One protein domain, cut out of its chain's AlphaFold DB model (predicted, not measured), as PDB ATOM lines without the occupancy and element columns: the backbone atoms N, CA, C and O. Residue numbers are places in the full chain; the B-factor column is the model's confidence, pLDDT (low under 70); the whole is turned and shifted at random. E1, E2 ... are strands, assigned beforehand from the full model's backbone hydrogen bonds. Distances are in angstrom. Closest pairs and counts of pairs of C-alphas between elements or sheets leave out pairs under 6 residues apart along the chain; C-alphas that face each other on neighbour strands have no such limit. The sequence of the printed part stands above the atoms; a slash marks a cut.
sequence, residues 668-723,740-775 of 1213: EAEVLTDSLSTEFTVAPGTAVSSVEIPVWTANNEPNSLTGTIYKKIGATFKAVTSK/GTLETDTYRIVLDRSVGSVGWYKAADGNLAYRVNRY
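This is residues 668 to 723 and 740 to 775 of the 1213 residues of the protein "Glyco_hydro_42 domain-containing protein" of Paenibacillus swuensis (UniProt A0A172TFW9). The domain is a sandwich, two four-stranded sheets face to face with their strands crossed at 38 degrees: E1, E7, E3 and E8 make one, curled like part of a barrel, and E2, E6, E4 and E5 make the other, strongly twisted. The long strands E3, E4 and E6 run roughly along the longest axis. The 92 printed residues include eight named strands, E1 to E8 in order along the chain, and no named helix, an all strand class; both sheets are antiparallel, in the orders E1 - E7 - E3 - E8 and E2 - E6 - E4 - E5. The whole is compact, with a radius of gyration of the C-alphas of 13.8 A, and elongated, spanning 42 by 26 by 25 A.

In the first sheet E1, residues 669 to 671, is an edge strand and the antiparallel neighbour of E7, residues 758 to 761, with N 670 and O 760 2.9 A apart. E7 is also the antiparallel neighbour of E3, residues 688 to 697, with an angle of 117 degrees between their N-to-C directions and with N 696 and O 759 2.9 A apart, within hydrogen-bond range. E3 is staggered: its residues 695 to 697 pair with E7 and its residues 688 to 692 with the edge strand E8, residues 770 to 775, where N 692 and O 771 are 2.8 A apart. In the second sheet the edge strand E2, residues 675 to 681, is the neighbour of E6, residues 746 to 755, at 160 degrees, with N 678 and O 749 3.0 A apart. E6 and E4, residues 704 to 713, stand at 158 degrees, with N 708 and O 750 2.8 A apart. E4 and E5, residues 716 to 723, form a hairpin, with N 709 and O 721 3.0 A apart, and E5 bends by 53 degrees at residue 720. The facing parts of the sheets are 9.5 A apart, centre to centre, and their best planes differ by 6 degrees.

E1 begins at C-alpha 669, (0.046, 9.403, 37.846). E2 is 20.5 A long, E3 27.2 A, E4 29.1 A and E5 20.9 A. E6 is 29.0 A long and begins at C-alpha 746, (-9.593, 1.502, 15.971). E7 and E8 are shorter, and E8 ends at C-alpha 775, (-1.799, 16.135, 9.632).

The C-alphas farthest apart, those of Asn 700 and Gly 714, are 42.9 A apart. Residues 724 to 739 are not printed, and C-alphas 723 and 740 are 15.9 A apart across that cut. Of the links that are printed whole, no link is long. The mean pLDDT of the printed part is 87.1, and residues 685, 700 and 740 to 743 are under 70.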
ATOM      1  N   GLU A 668      -3.404  12.680  38.696       89.62
ATOM      2  CA  GLU A 668      -2.947  11.370  39.161       89.62
ATOM      3  C   GLU A 668      -2.017  10.712  38.141       89.62
ATOM      4  O   GLU A 668      -2.325  10.650  36.947       89.62
ATOM      5  N   ALA A 669      -0.905  10.170  38.632       90.00
ATOM      6  CA  ALA A 669       0.046   9.403  37.846       90.00
ATOM      7  C   ALA A 669       0.362   8.074  38.546       90.00
ATOM      8  O   ALA A 669       0.332   7.988  39.774       90.00
ATOM      9  N   GLU A 670       0.663   7.038  37.767       91.81
ATOM     10  CA  GLU A 670       1.018   5.709  38.270       91.81
ATOM     11  C   GLU A 670       2.358   5.251  37.710       91.81
ATOM     12  O   GLU A 670       2.744   5.627  36.602       91.81
ATOM     13  N   VAL A 671       3.072   4.432  38.481       92.12
ATOM     14  CA  VAL A 671       4.270   3.736  38.002       92.12
ATOM     15  C   VAL A 671       3.824   2.622  37.057       92.12
ATOM     16  O   VAL A 671       2.949   1.826  37.390       92.12
ATOM     17  N   LEU A 672       4.426   2.559  35.873       92.25
ATOM     18  CA  LEU A 672       4.244   1.465  34.928       92.25
ATOM     19  C   LEU A 672       4.887   0.210  35.532       92.25
ATOM     20  O   LEU A 672       6.094   0.199  35.757       92.25
ATOM     21  N   THR A 673       4.104  -0.823  35.843       85.75
ATOM     22  CA  THR A 673       4.626  -2.030  36.505       85.75
ATOM     23  C   THR A 673       5.398  -2.919  35.539       85.75
ATOM     24  O   THR A 673       6.569  -3.164  35.786       85.75
ATOM     25  N   ASP A 674       4.792  -3.329  34.423       87.12
ATOM     26  CA  ASP A 674       5.466  -4.068  33.342       87.12
ATOM     27  C   ASP A 674       4.929  -3.656  31.968       87.12
ATOM     28  O   ASP A 674       5.699  -3.233  31.112       87.12
ATOM     29  N   SER A 675       3.608  -3.709  31.778       93.88
ATOM     30  CA  SER A 675       2.949  -3.297  30.536       93.88
ATOM     31  C   SER A 675       1.576  -2.688  30.820       93.88
ATOM     32  O   SER A 675       0.889  -3.092  31.761       93.88
ATOM     33  N   LEU A 676       1.165  -1.725  30.002       95.06
ATOM     34  CA  LEU A 676      -0.146  -1.087  30.036       95.06
ATOM     35  C   LEU A 676      -0.692  -0.993  28.618       95.06
ATOM     36  O   LEU A 676       0.026  -0.598  27.704       95.06
ATOM     37  N   SER A 677      -1.982  -1.275  28.433       94.69
ATOM     38  CA  SER A 677      -2.629  -1.066  27.140       94.69
ATOM     39  C   SER A 677      -3.959  -0.336  27.259       94.69
ATOM     40  O   SER A 677      -4.721  -0.556  28.198       94.69
ATOM     41  N   THR A 678      -4.241   0.535  26.292       94.62
ATOM     42  CA  THR A 678      -5.557   1.160  26.107       94.62
ATOM     43  C   THR A 678      -5.910   1.147  24.628       94.62
ATOM     44  O   THR A 678      -5.045   1.297  23.766       94.62
ATOM     45  N   GLU A 679      -7.193   1.000  24.326       94.94
ATOM     46  CA  GLU A 679      -7.713   1.189  22.973       94.94
ATOM     47  C   GLU A 679      -8.257   2.607  22.807       94.94
ATOM     48  O   GLU A 679      -8.682   3.238  23.781       94.94
ATOM     49  N   PHE A 680      -8.238   3.097  21.571       92.75
ATOM     50  CA  PHE A 680      -8.907   4.329  21.174       92.75
ATOM     51  C   PHE A 680      -9.500   4.193  19.771       92.75
ATOM     52  O   PHE A 680      -9.057   3.372  18.961       92.75
ATOM     53  N   THR A 681     -10.491   5.031  19.483       92.00
ATOM     54  CA  THR A 681     -11.146   5.103  18.175       92.00
ATOM     55  C   THR A 681     -11.094   6.539  17.657       92.00
ATOM     56  O   THR A 681     -11.248   7.483  18.433       92.00
ATOM     57  N   VAL A 682     -10.875   6.709  16.355       88.88
ATOM     58  CA  VAL A 682     -10.934   7.998  15.641       88.88
ATOM     59  C   VAL A 682     -12.126   8.022  14.684       88.88
ATOM     60  O   VAL A 682     -12.734   6.993  14.410       88.88
ATOM     61  N   ALA A 683     -12.491   9.194  14.159       83.75
ATOM     62  CA  ALA A 683     -13.547   9.266  13.151       83.75
ATOM     63  C   ALA A 683     -13.162   8.447  11.896       83.75
ATOM     64  O   ALA A 683     -12.003   8.530  11.465       83.75
ATOM     65  N   PRO A 684     -14.097   7.703  11.272       75.94
ATOM     66  CA  PRO A 684     -13.817   6.941  10.057       75.94
ATOM     67  C   PRO A 684     -13.159   7.798   8.968       75.94
ATOM     68  O   PRO A 684     -13.607   8.912   8.695       75.94
ATOM     69  N   GLY A 685     -12.095   7.281   8.348       68.88
ATOM     70  CA  GLY A 685     -11.322   8.001   7.328       68.88
ATOM     71  C   GLY A 685     -10.262   8.968   7.874       68.88
ATOM     72  O   GLY A 685      -9.637   9.682   7.093       68.88
ATOM     73  N   THR A 686     -10.025   9.000   9.188       75.44
ATOM     74  CA  THR A 686      -8.941   9.798   9.782       75.44
ATOM     75  C   THR A 686      -7.595   9.090   9.629       75.44
ATOM     76  O   THR A 686      -7.404   8.008  10.171       75.44
ATOM     77  N   ALA A 687      -6.635   9.722   8.946       76.94
ATOM     78  CA  ALA A 687      -5.247   9.264   8.918       76.94
ATOM     79  C   ALA A 687      -4.510   9.757  10.174       76.94
ATOM     80  O   ALA A 687      -4.150  10.932  10.260       76.94
ATOM     81  N   VAL A 688      -4.309   8.866  11.146       84.38
ATOM     82  CA  VAL A 688      -3.526   9.167  12.355       84.38
ATOM     83  C   VAL A 688      -2.071   9.422  11.965       84.38
ATOM     84  O   VAL A 688      -1.484   8.606  11.261       84.38
ATOM     85  N   SER A 689      -1.502  10.541  12.413       83.75
ATOM     86  CA  SER A 689      -0.112  10.928  12.140       83.75
ATOM     87  C   SER A 689       0.816  10.723  13.334       83.75
ATOM     88  O   SER A 689       1.995  10.430  13.151       83.75
ATOM     89  N   SER A 690       0.310  10.851  14.561       89.31
ATOM     90  CA  SER A 690       1.063  10.548  15.778       89.31
ATOM     91  C   SER A 690       0.145  10.320  16.978       89.31
ATOM     92  O   SER A 690      -1.019  10.729  16.989       89.31
ATOM     93  N   VAL A 691       0.683   9.653  17.997       93.38
ATOM     94  CA  VAL A 691       0.077   9.506  19.322       93.38
ATOM     95  C   VAL A 691       1.060  10.049  20.355       93.38
ATOM     96  O   VAL A 691       2.223   9.660  20.368       93.38
ATOM     97  N   GLU A 692       0.604  10.946  21.221       94.94
ATOM     98  CA  GLU A 692       1.390  11.523  22.307       94.94
ATOM     99  C   GLU A 692       0.875  11.028  23.654       94.94
ATOM    100  O   GLU A 692      -0.331  11.025  23.911       94.94
ATOM    101  N   ILE A 693       1.796  10.634  24.528       95.56
ATOM    102  CA  ILE A 693       1.478  10.016  25.810       95.56
ATOM    103  C   ILE A 693       2.169  10.803  26.928       95.56
ATOM    104  O   ILE A 693       3.395  10.906  26.918       95.56
ATOM    105  N   PRO A 694       1.424  11.356  27.899       94.44
ATOM    106  CA  PRO A 694       2.002  12.024  29.050       94.44
ATOM    107  C   PRO A 694       2.629  10.990  29.994       94.44
ATOM    108  O   PRO A 694       1.948  10.120  30.549       94.44
ATOM    109  N   VAL A 695       3.937  11.102  30.187       92.12
ATOM    110  CA  VAL A 695       4.761  10.204  30.998       92.12
ATOM    111  C   VAL A 695       5.466  10.969  32.111       92.12
ATOM    112  O   VAL A 695       5.541  12.198  32.097       92.12
ATOM    113  N   TRP A 696       5.965  10.234  33.099       88.19
ATOM    114  CA  TRP A 696       6.807  10.769  34.164       88.19
ATOM    115  C   TRP A 696       7.879   9.768  34.582       88.19
ATOM    116  O   TRP A 696       7.851   8.592  34.211       88.19
ATOM    117  N   THR A 697       8.842  10.248  35.362       82.31
ATOM    118  CA  THR A 697       9.882   9.419  35.970       82.31
ATOM    119  C   THR A 697       9.654   9.339  37.471       82.31
ATOM    120  O   THR A 697       9.586  10.374  38.133       82.31
ATOM    121  N   ALA A 698       9.600   8.119  38.010       71.44
ATOM    122  CA  ALA A 698       9.289   7.902  39.418       71.44
ATOM    123  C   ALA A 698      10.466   8.145  40.371       71.44
ATOM    124  O   ALA A 698      10.250   8.392  41.556       71.44
ATOM    125  N   ASN A 699      11.707   8.066  39.882       72.50
ATOM    126  CA  ASN A 699      12.920   8.189  40.695       72.50
ATOM    127  C   ASN A 699      14.119   8.729  39.893       72.50
ATOM    128  O   ASN A 699      14.058   8.914  38.686       72.50
ATOM    129  N   ASN A 700      15.252   8.972  40.551       69.62
ATOM    130  CA  ASN A 700      16.458   9.506  39.907       69.62
ATOM    131  C   ASN A 700      17.384   8.424  39.318       69.62
ATOM    132  O   ASN A 700      18.608   8.550  39.375       69.62
ATOM    133  N   GLU A 701      16.807   7.375  38.731       72.38
ATOM    134  CA  GLU A 701      17.538   6.264  38.107       72.38
ATOM    135  C   GLU A 701      17.418   6.259  36.570       72.38
ATOM    136  O   GLU A 701      16.619   7.012  35.998       72.38
ATOM    137  N   PRO A 702      18.228   5.451  35.857       75.62
ATOM    138  CA  PRO A 702      17.992   5.139  34.455       75.62
ATOM    139  C   PRO A 702      16.593   4.575  34.243       75.62
ATOM    140  O   PRO A 702      16.223   3.561  34.829       75.62
ATOM    141  N   ASN A 703      15.820   5.261  33.409       83.50
ATOM    142  CA  ASN A 703      14.402   5.016  33.218       83.50
ATOM    143  C   ASN A 703      14.099   5.030  31.723       83.50
ATOM    144  O   ASN A 703      14.445   5.997  31.047       83.50
ATOM    145  N   SER A 704      13.466   3.992  31.191       87.56
ATOM    146  CA  SER A 704      12.985   3.993  29.809       87.56
ATOM    147  C   SER A 704      11.719   3.164  29.652       87.56
ATOM    148  O   SER A 704      11.443   2.246  30.429       87.56
ATOM    149  N   LEU A 705      10.937   3.515  28.638       91.94
ATOM    150  CA  LEU A 705       9.763   2.765  28.216       91.94
ATOM    151  C   LEU A 705       9.726   2.650  26.695       91.94
ATOM    152  O   LEU A 705      10.265   3.503  25.993       91.94
ATOM    153  N   THR A 706       9.033   1.635  26.207       92.69
ATOM    154  CA  THR A 706       8.713   1.466  24.795       92.69
ATOM    155  C   THR A 706       7.225   1.694  24.600       92.69
ATOM    156  O   THR A 706       6.403   1.204  25.369       92.69
ATOM    157  N   GLY A 707       6.871   2.467  23.580       93.12
ATOM    158  CA  GLY A 707       5.494   2.656  23.154       93.12
ATOM    159  C   GLY A 707       5.277   2.025  21.792       93.12
ATOM    160  O   GLY A 707       5.965   2.377  20.834       93.12
ATOM    161  N   THR A 708       4.303   1.130  21.693       93.50
ATOM    162  CA  THR A 708       3.924   0.475  20.443       93.50
ATOM    163  C   THR A 708       2.476   0.805  20.106       93.50
ATOM    164  O   THR A 708       1.570   0.637  20.927       93.50
ATOM    165  N   ILE A 709       2.244   1.261  18.874       92.62
ATOM    166  CA  ILE A 709       0.896   1.504  18.357       92.62
ATOM    167  C   ILE A 709       0.497   0.332  17.475       92.62
ATOM    168  O   ILE A 709       1.180  -0.005  16.508       92.62
ATOM    169  N   TYR A 710      -0.642  -0.270  17.791       92.56
ATOM    170  CA  TYR A 710      -1.259  -1.323  17.005       92.56
ATOM    171  C   TYR A 710      -2.513  -0.801  16.315       92.56
ATOM    172  O   TYR A 710      -3.301  -0.061  16.903       92.56
ATOM    173  N   LYS A 711      -2.749  -1.263  15.091       89.50
ATOM    174  CA  LYS A 711      -4.001  -1.053  14.361       89.50
ATOM    175  C   LYS A 711      -4.836  -2.324  14.353       89.50
ATOM    176  O   LYS A 711      -4.287  -3.427  14.278       89.50
ATOM    177  N   LYS A 712      -6.160  -2.188  14.398       90.06
ATOM    178  CA  LYS A 712      -7.084  -3.320  14.286       90.06
ATOM    179  C   LYS A 712      -7.271  -3.728  12.820       90.06
ATOM    180  O   LYS A 712      -7.737  -2.919  12.023       90.06
ATOM    181  N   ILE A 713      -6.957  -4.980  12.480       84.00
ATOM    182  CA  ILE A 713      -7.176  -5.594  11.161       84.00
ATOM    183  C   ILE A 713      -8.086  -6.813  11.345       84.00
ATOM    184  O   ILE A 713      -7.682  -7.844  11.883       84.00
ATOM    185  N   GLY A 714      -9.343  -6.703  10.910       82.44
ATOM    186  CA  GLY A 714     -10.344  -7.740  11.164       82.44
ATOM    187  C   GLY A 714     -10.552  -7.958  12.669       82.44
ATOM    188  O   GLY A 714     -10.989  -7.051  13.377       82.44
ATOM    189  N   ALA A 715     -10.241  -9.163  13.152       84.25
ATOM    190  CA  ALA A 715     -10.354  -9.535  14.564       84.25
ATOM    191  C   ALA A 715      -9.037  -9.403  15.358       84.25
ATOM    192  O   ALA A 715      -9.039  -9.640  16.564       84.25
ATOM    193  N   THR A 716      -7.920  -9.052  14.714       90.62
ATOM    194  CA  THR A 716      -6.591  -9.006  15.347       90.62
ATOM    195  C   THR A 716      -6.007  -7.596  15.343       90.62
ATOM    196  O   THR A 716      -6.473  -6.707  14.634       90.62
ATOM    197  N   PHE A 717      -4.982  -7.378  16.168       90.50
ATOM    198  CA  PHE A 717      -4.197  -6.147  16.190       90.50
ATOM    199  C   PHE A 717      -2.816  -6.412  15.587       90.50
ATOM    200  O   PHE A 717      -2.174  -7.400  15.938       90.50
ATOM    201  N   LYS A 718      -2.356  -5.529  14.695       88.44
ATOM    202  CA  LYS A 718      -1.017  -5.577  14.087       88.44
ATOM    203  C   LYS A 718      -0.234  -4.329  14.484       88.44
ATOM    204  O   LYS A 718      -0.777  -3.229  14.392       88.44
ATOM    205  N   ALA A 719       1.012  -4.504  14.920       86.69
ATOM    206  CA  ALA A 719       1.899  -3.387  15.233       86.69
ATOM    207  C   ALA A 719       2.120  -2.530  13.978       86.69
ATOM    208  O   ALA A 719       2.296  -3.063  12.880       86.69
ATOM    209  N   VAL A 720       2.050  -1.214  14.150       81.88
ATOM    210  CA  VAL A 720       2.290  -0.219  13.098       81.88
ATOM    211  C   VAL A 720       3.657   0.419  13.286       81.88
ATOM    212  O   VAL A 720       4.381   0.595  12.321       81.88
ATOM    213  N   THR A 721       3.995   0.761  14.524       83.44
ATOM    214  CA  THR A 721       5.230   1.457  14.890       83.44
ATOM    215  C   THR A 721       5.555   1.144  16.346       83.44
ATOM    216  O   THR A 721       4.647   0.885  17.149       83.44
ATOM    217  N   SER A 722       6.838   1.163  16.682       86.19
ATOM    218  CA  SER A 722       7.333   1.010  18.044       86.19
ATOM    219  C   SER A 722       8.486   1.973  18.272       86.19
ATOM    220  O   SER A 722       9.354   2.111  17.412       86.19
ATOM    221  N   LYS A 723       8.501   2.637  19.426       87.50
ATOM    222  CA  LYS A 723       9.495   3.659  19.747       87.50
ATOM    223  C   LYS A 723       9.956   3.519  21.185       87.50
ATOM    224  O   LYS A 723       9.126   3.339  22.072       87.50
ATOM    225  N   GLY A 740       0.714   7.108   8.342       61.53
ATOM    226  CA  GLY A 740      -0.686   7.498   8.101       61.53
ATOM    227  C   GLY A 740      -1.555   6.466   7.373       61.53
ATOM    228  O   GLY A 740      -1.880   6.632   6.198       61.53
ATOM    229  N   THR A 741      -1.957   5.407   8.075       57.41
ATOM    230  CA  THR A 741      -2.776   4.303   7.553       57.41
ATOM    231  C   THR A 741      -4.269   4.577   7.758       57.41
ATOM    232  O   THR A 741      -4.697   4.892   8.863       57.41
ATOM    233  N   LEU A 742      -5.072   4.427   6.695       58.09
ATOM    234  CA  LEU A 742      -6.535   4.629   6.689       58.09
ATOM    235  C   LEU A 742      -7.351   3.338   6.904       58.09
ATOM    236  O   LEU A 742      -8.570   3.323   6.744       58.09
ATOM    237  N   GLU A 743      -6.692   2.219   7.196       60.56
ATOM    238  CA  GLU A 743      -7.313   0.889   7.132       60.56
ATOM    239  C   GLU A 743      -8.258   0.573   8.303       60.56
ATOM    240  O   GLU A 743      -8.961  -0.437   8.267       60.56
ATOM    241  N   THR A 744      -8.271   1.403   9.349       75.69
ATOM    242  CA  THR A 744      -9.078   1.189  10.551       75.69
ATOM    243  C   THR A 744      -9.391   2.504  11.252       75.69
ATOM    244  O   THR A 744      -8.654   3.476  11.125       75.69
ATOM    245  N   ASP A 745     -10.476   2.526  12.017       84.62
ATOM    246  CA  ASP A 745     -10.790   3.597  12.961       84.62
ATOM    247  C   ASP A 745     -10.326   3.262  14.385       84.62
ATOM    248  O   ASP A 745     -10.376   4.124  15.257       84.62
ATOM    249  N   THR A 746      -9.865   2.031  14.632       91.31
ATOM    250  CA  THR A 746      -9.593   1.502  15.971       91.31
ATOM    251  C   THR A 746      -8.127   1.113  16.136       91.31
ATOM    252  O   THR A 746      -7.583   0.294  15.387       91.31
ATOM    253  N   TYR A 747      -7.512   1.642  17.190       94.06
ATOM    254  CA  TYR A 747      -6.100   1.469  17.508       94.06
ATOM    255  C   TYR A 747      -5.918   1.054  18.968       94.06
ATOM    256  O   TYR A 747      -6.802   1.231  19.807       94.06
ATOM    257  N   ARG A 748      -4.747   0.500  19.273       95.56
ATOM    258  CA  ARG A 748      -4.329   0.152  20.629       95.56
ATOM    259  C   ARG A 748      -2.942   0.711  20.897       95.56
ATOM    260  O   ARG A 748      -2.027   0.506  20.108       95.56
ATOM    261  N   ILE A 749      -2.811   1.391  22.025       96.25
ATOM    262  CA  ILE A 749      -1.543   1.834  22.592       96.25
ATOM    263  C   ILE A 749      -1.084   0.743  23.551       96.25
ATOM    264  O   ILE A 749      -1.878   0.302  24.384       96.25
ATOM    265  N   VAL A 750       0.173   0.331  23.447       96.44
ATOM    266  CA  VAL A 750       0.851  -0.495  24.448       96.44
ATOM    267  C   VAL A 750       2.079   0.265  24.930       96.44
ATOM    268  O   VAL A 750       2.854   0.758  24.114       96.44
ATOM    269  N   LEU A 751       2.217   0.400  26.246       95.88
ATOM    270  CA  LEU A 751       3.405   0.922  26.907       95.88
ATOM    271  C   LEU A 751       4.062  -0.208  27.677       95.88
ATOM    272  O   LEU A 751       3.456  -0.733  28.608       95.88
ATOM    273  N   ASP A 752       5.299  -0.526  27.334       94.62
ATOM    274  CA  ASP A 752       6.105  -1.524  28.020       94.62
ATOM    275  C   ASP A 752       7.236  -0.837  28.779       94.62
ATOM    276  O   ASP A 752       7.914   0.056  28.265       94.62
ATOM    277  N   ARG A 753       7.448  -1.241  30.028       92.19
ATOM    278  CA  ARG A 753       8.579  -0.768  30.820       92.19
ATOM    279  C   ARG A 753       9.850  -1.436  30.314       92.19
ATOM    280  O   ARG A 753       9.967  -2.656  30.366       92.19
ATOM    281  N   SER A 754      10.819  -0.627  29.900       86.19
ATOM    282  CA  SER A 754      12.120  -1.122  29.446       86.19
ATOM    283  C   SER A 754      13.115  -1.175  30.608       86.19
ATOM    284  O   SER A 754      13.666  -2.232  30.911       86.19
ATOM    285  N   VAL A 755      13.325  -0.051  31.307       86.56
ATOM    286  CA  VAL A 755      14.283   0.063  32.423       86.56
ATOM    287  C   VAL A 755      13.715   0.954  33.529       86.56
ATOM    288  O   VAL A 755      13.050   1.951  33.252       86.56
ATOM    289  N   GLY A 756      14.012   0.616  34.787       85.88
ATOM    290  CA  GLY A 756      13.756   1.480  35.944       85.88
ATOM    291  C   GLY A 756      12.292   1.531  36.387       85.88
ATOM    292  O   GLY A 756      11.561   0.550  36.264       85.88
ATOM    293  N   SER A 757      11.883   2.654  36.971       87.00
ATOM    294  CA  SER A 757      10.519   3.010  37.364       87.00
ATOM    295  C   SER A 757      10.064   4.258  36.594       87.00
ATOM    296  O   SER A 757      10.212   5.397  37.040       87.00
ATOM    297  N   VAL A 758       9.491   4.027  35.418       90.19
ATOM    298  CA  VAL A 758       8.761   5.032  34.628       90.19
ATOM    299  C   VAL A 758       7.283   4.998  34.971       90.19
ATOM    300  O   VAL A 758       6.782   3.984  35.453       90.19
ATOM    301  N   GLY A 759       6.562   6.078  34.704       90.12
ATOM    302  CA  GLY A 759       5.128   6.102  34.917       90.12
ATOM    303  C   GLY A 759       4.357   6.900  33.877       90.12
ATOM    304  O   GLY A 759       4.924   7.507  32.969       90.12
ATOM    305  N   TRP A 760       3.039   6.869  34.016       93.38
ATOM    306  CA  TRP A 760       2.068   7.418  33.075       93.38
ATOM    307  C   TRP A 760       0.985   8.203  33.818       93.38
ATOM    308  O   TRP A 760       0.747   7.980  35.006       93.38
ATOM    309  N   TYR A 761       0.333   9.130  33.118       95.12
ATOM    310  CA  TYR A 761      -0.745   9.941  33.685       95.12
ATOM    311  C   TYR A 761      -2.129   9.367  33.390       95.12
ATOM    312  O   TYR A 761      -2.443   9.012  32.248       95.12
ATOM    313  N   LYS A 762      -2.986   9.350  34.413       94.62
ATOM    314  CA  LYS A 762      -4.401   9.004  34.269       94.62
ATOM    315  C   LYS A 762      -5.190  10.158  33.688       94.62
ATOM    316  O   LYS A 762      -4.934  11.322  33.988       94.62
ATOM    317  N   ALA A 763      -6.216   9.823  32.928       93.75
ATOM    318  CA  ALA A 763      -7.295  10.738  32.613       93.75
ATOM    319  C   ALA A 763      -8.414  10.692  33.666       93.75
ATOM    320  O   ALA A 763      -8.380   9.904  34.608       93.75
ATOM    321  N   ALA A 764      -9.452  11.513  33.473       91.25
ATOM    322  CA  ALA A 764     -10.609  11.582  34.369       91.25
ATOM    323  C   ALA A 764     -11.389  10.257  34.512       91.25
ATOM    324  O   ALA A 764     -12.093  10.072  35.500       91.25
ATOM    325  N   ASP A 765     -11.274   9.341  33.545       89.31
ATOM    326  CA  ASP A 765     -11.903   8.014  33.571       89.31
ATOM    327  C   ASP A 765     -11.006   6.921  34.189       89.31
ATOM    328  O   ASP A 765     -11.384   5.752  34.199       89.31
ATOM    329  N   GLY A 766      -9.824   7.291  34.698       89.62
ATOM    330  CA  GLY A 766      -8.852   6.383  35.310       89.62
ATOM    331  C   GLY A 766      -7.971   5.612  34.321       89.62
ATOM    332  O   GLY A 766      -7.052   4.923  34.758       89.62
ATOM    333  N   ASN A 767      -8.204   5.738  33.010       91.62
ATOM    334  CA  ASN A 767      -7.401   5.084  31.975       91.62
ATOM    335  C   ASN A 767      -6.204   5.949  31.545       91.62
ATOM    336  O   ASN A 767      -6.106   7.125  31.905       91.62
ATOM    337  N   LEU A 768      -5.308   5.376  30.729       94.75
ATOM    338  CA  LEU A 768      -4.163   6.084  30.145       94.75
ATOM    339  C   LEU A 768      -4.614   7.338  29.393       94.75
ATOM    340  O   LEU A 768      -5.450   7.250  28.487       94.75
ATOM    341  N   ALA A 769      -4.042   8.484  29.764       95.94
ATOM    342  CA  ALA A 769      -4.185   9.727  29.023       95.94
ATOM    343  C   ALA A 769      -3.356   9.700  27.731       95.94
ATOM    344  O   ALA A 769      -2.289   9.094  27.675       95.94
ATOM    345  N   TYR A 770      -3.843  10.361  26.685       96.19
ATOM    346  CA  TYR A 770      -3.168  10.466  25.394       96.19
ATOM    347  C   TYR A 770      -3.712  11.636  24.563       96.19
ATOM    348  O   TYR A 770      -4.826  12.124  24.784       96.19
ATOM    349  N   ARG A 771      -2.953  12.033  23.542       96.19
ATOM    350  CA  ARG A 771      -3.424  12.833  22.405       96.19
ATOM    351  C   ARG A 771      -3.171  12.058  21.116       96.19
ATOM    352  O   ARG A 771      -2.117  11.458  20.955       96.19
ATOM    353  N   VAL A 772      -4.136  12.060  20.208       94.12
ATOM    354  CA  VAL A 772      -4.016  11.497  18.862       94.12
ATOM    355  C   VAL A 772      -4.079  12.645  17.879       94.12
ATOM    356  O   VAL A 772      -5.020  13.439  17.905       94.12
ATOM    357  N   ASN A 773      -3.100  12.704  16.991       89.62
ATOM    358  CA  ASN A 773      -2.965  13.767  16.015       89.62
ATOM    359  C   ASN A 773      -3.186  13.241  14.595       89.62
ATOM    360  O   ASN A 773      -3.015  12.051  14.310       89.62
ATOM    361  N   ARG A 774      -3.558  14.156  13.701       82.88
ATOM    362  CA  ARG A 774      -3.544  13.976  12.246       82.88
ATOM    363  C   ARG A 774      -2.840  15.163  11.598       82.88
ATOM    364  O   ARG A 774      -2.819  16.252  12.166       82.88
ATOM    365  N   TYR A 775      -2.330  14.997  10.384       76.94
ATOM    366  CA  TYR A 775      -1.799  16.135   9.632       76.94
ATOM    367  C   TYR A 775      -2.907  17.142   9.317       76.94
ATOM    368  O   TYR A 775      -3.975  16.767   8.825       76.94
TER     369      TYR A 775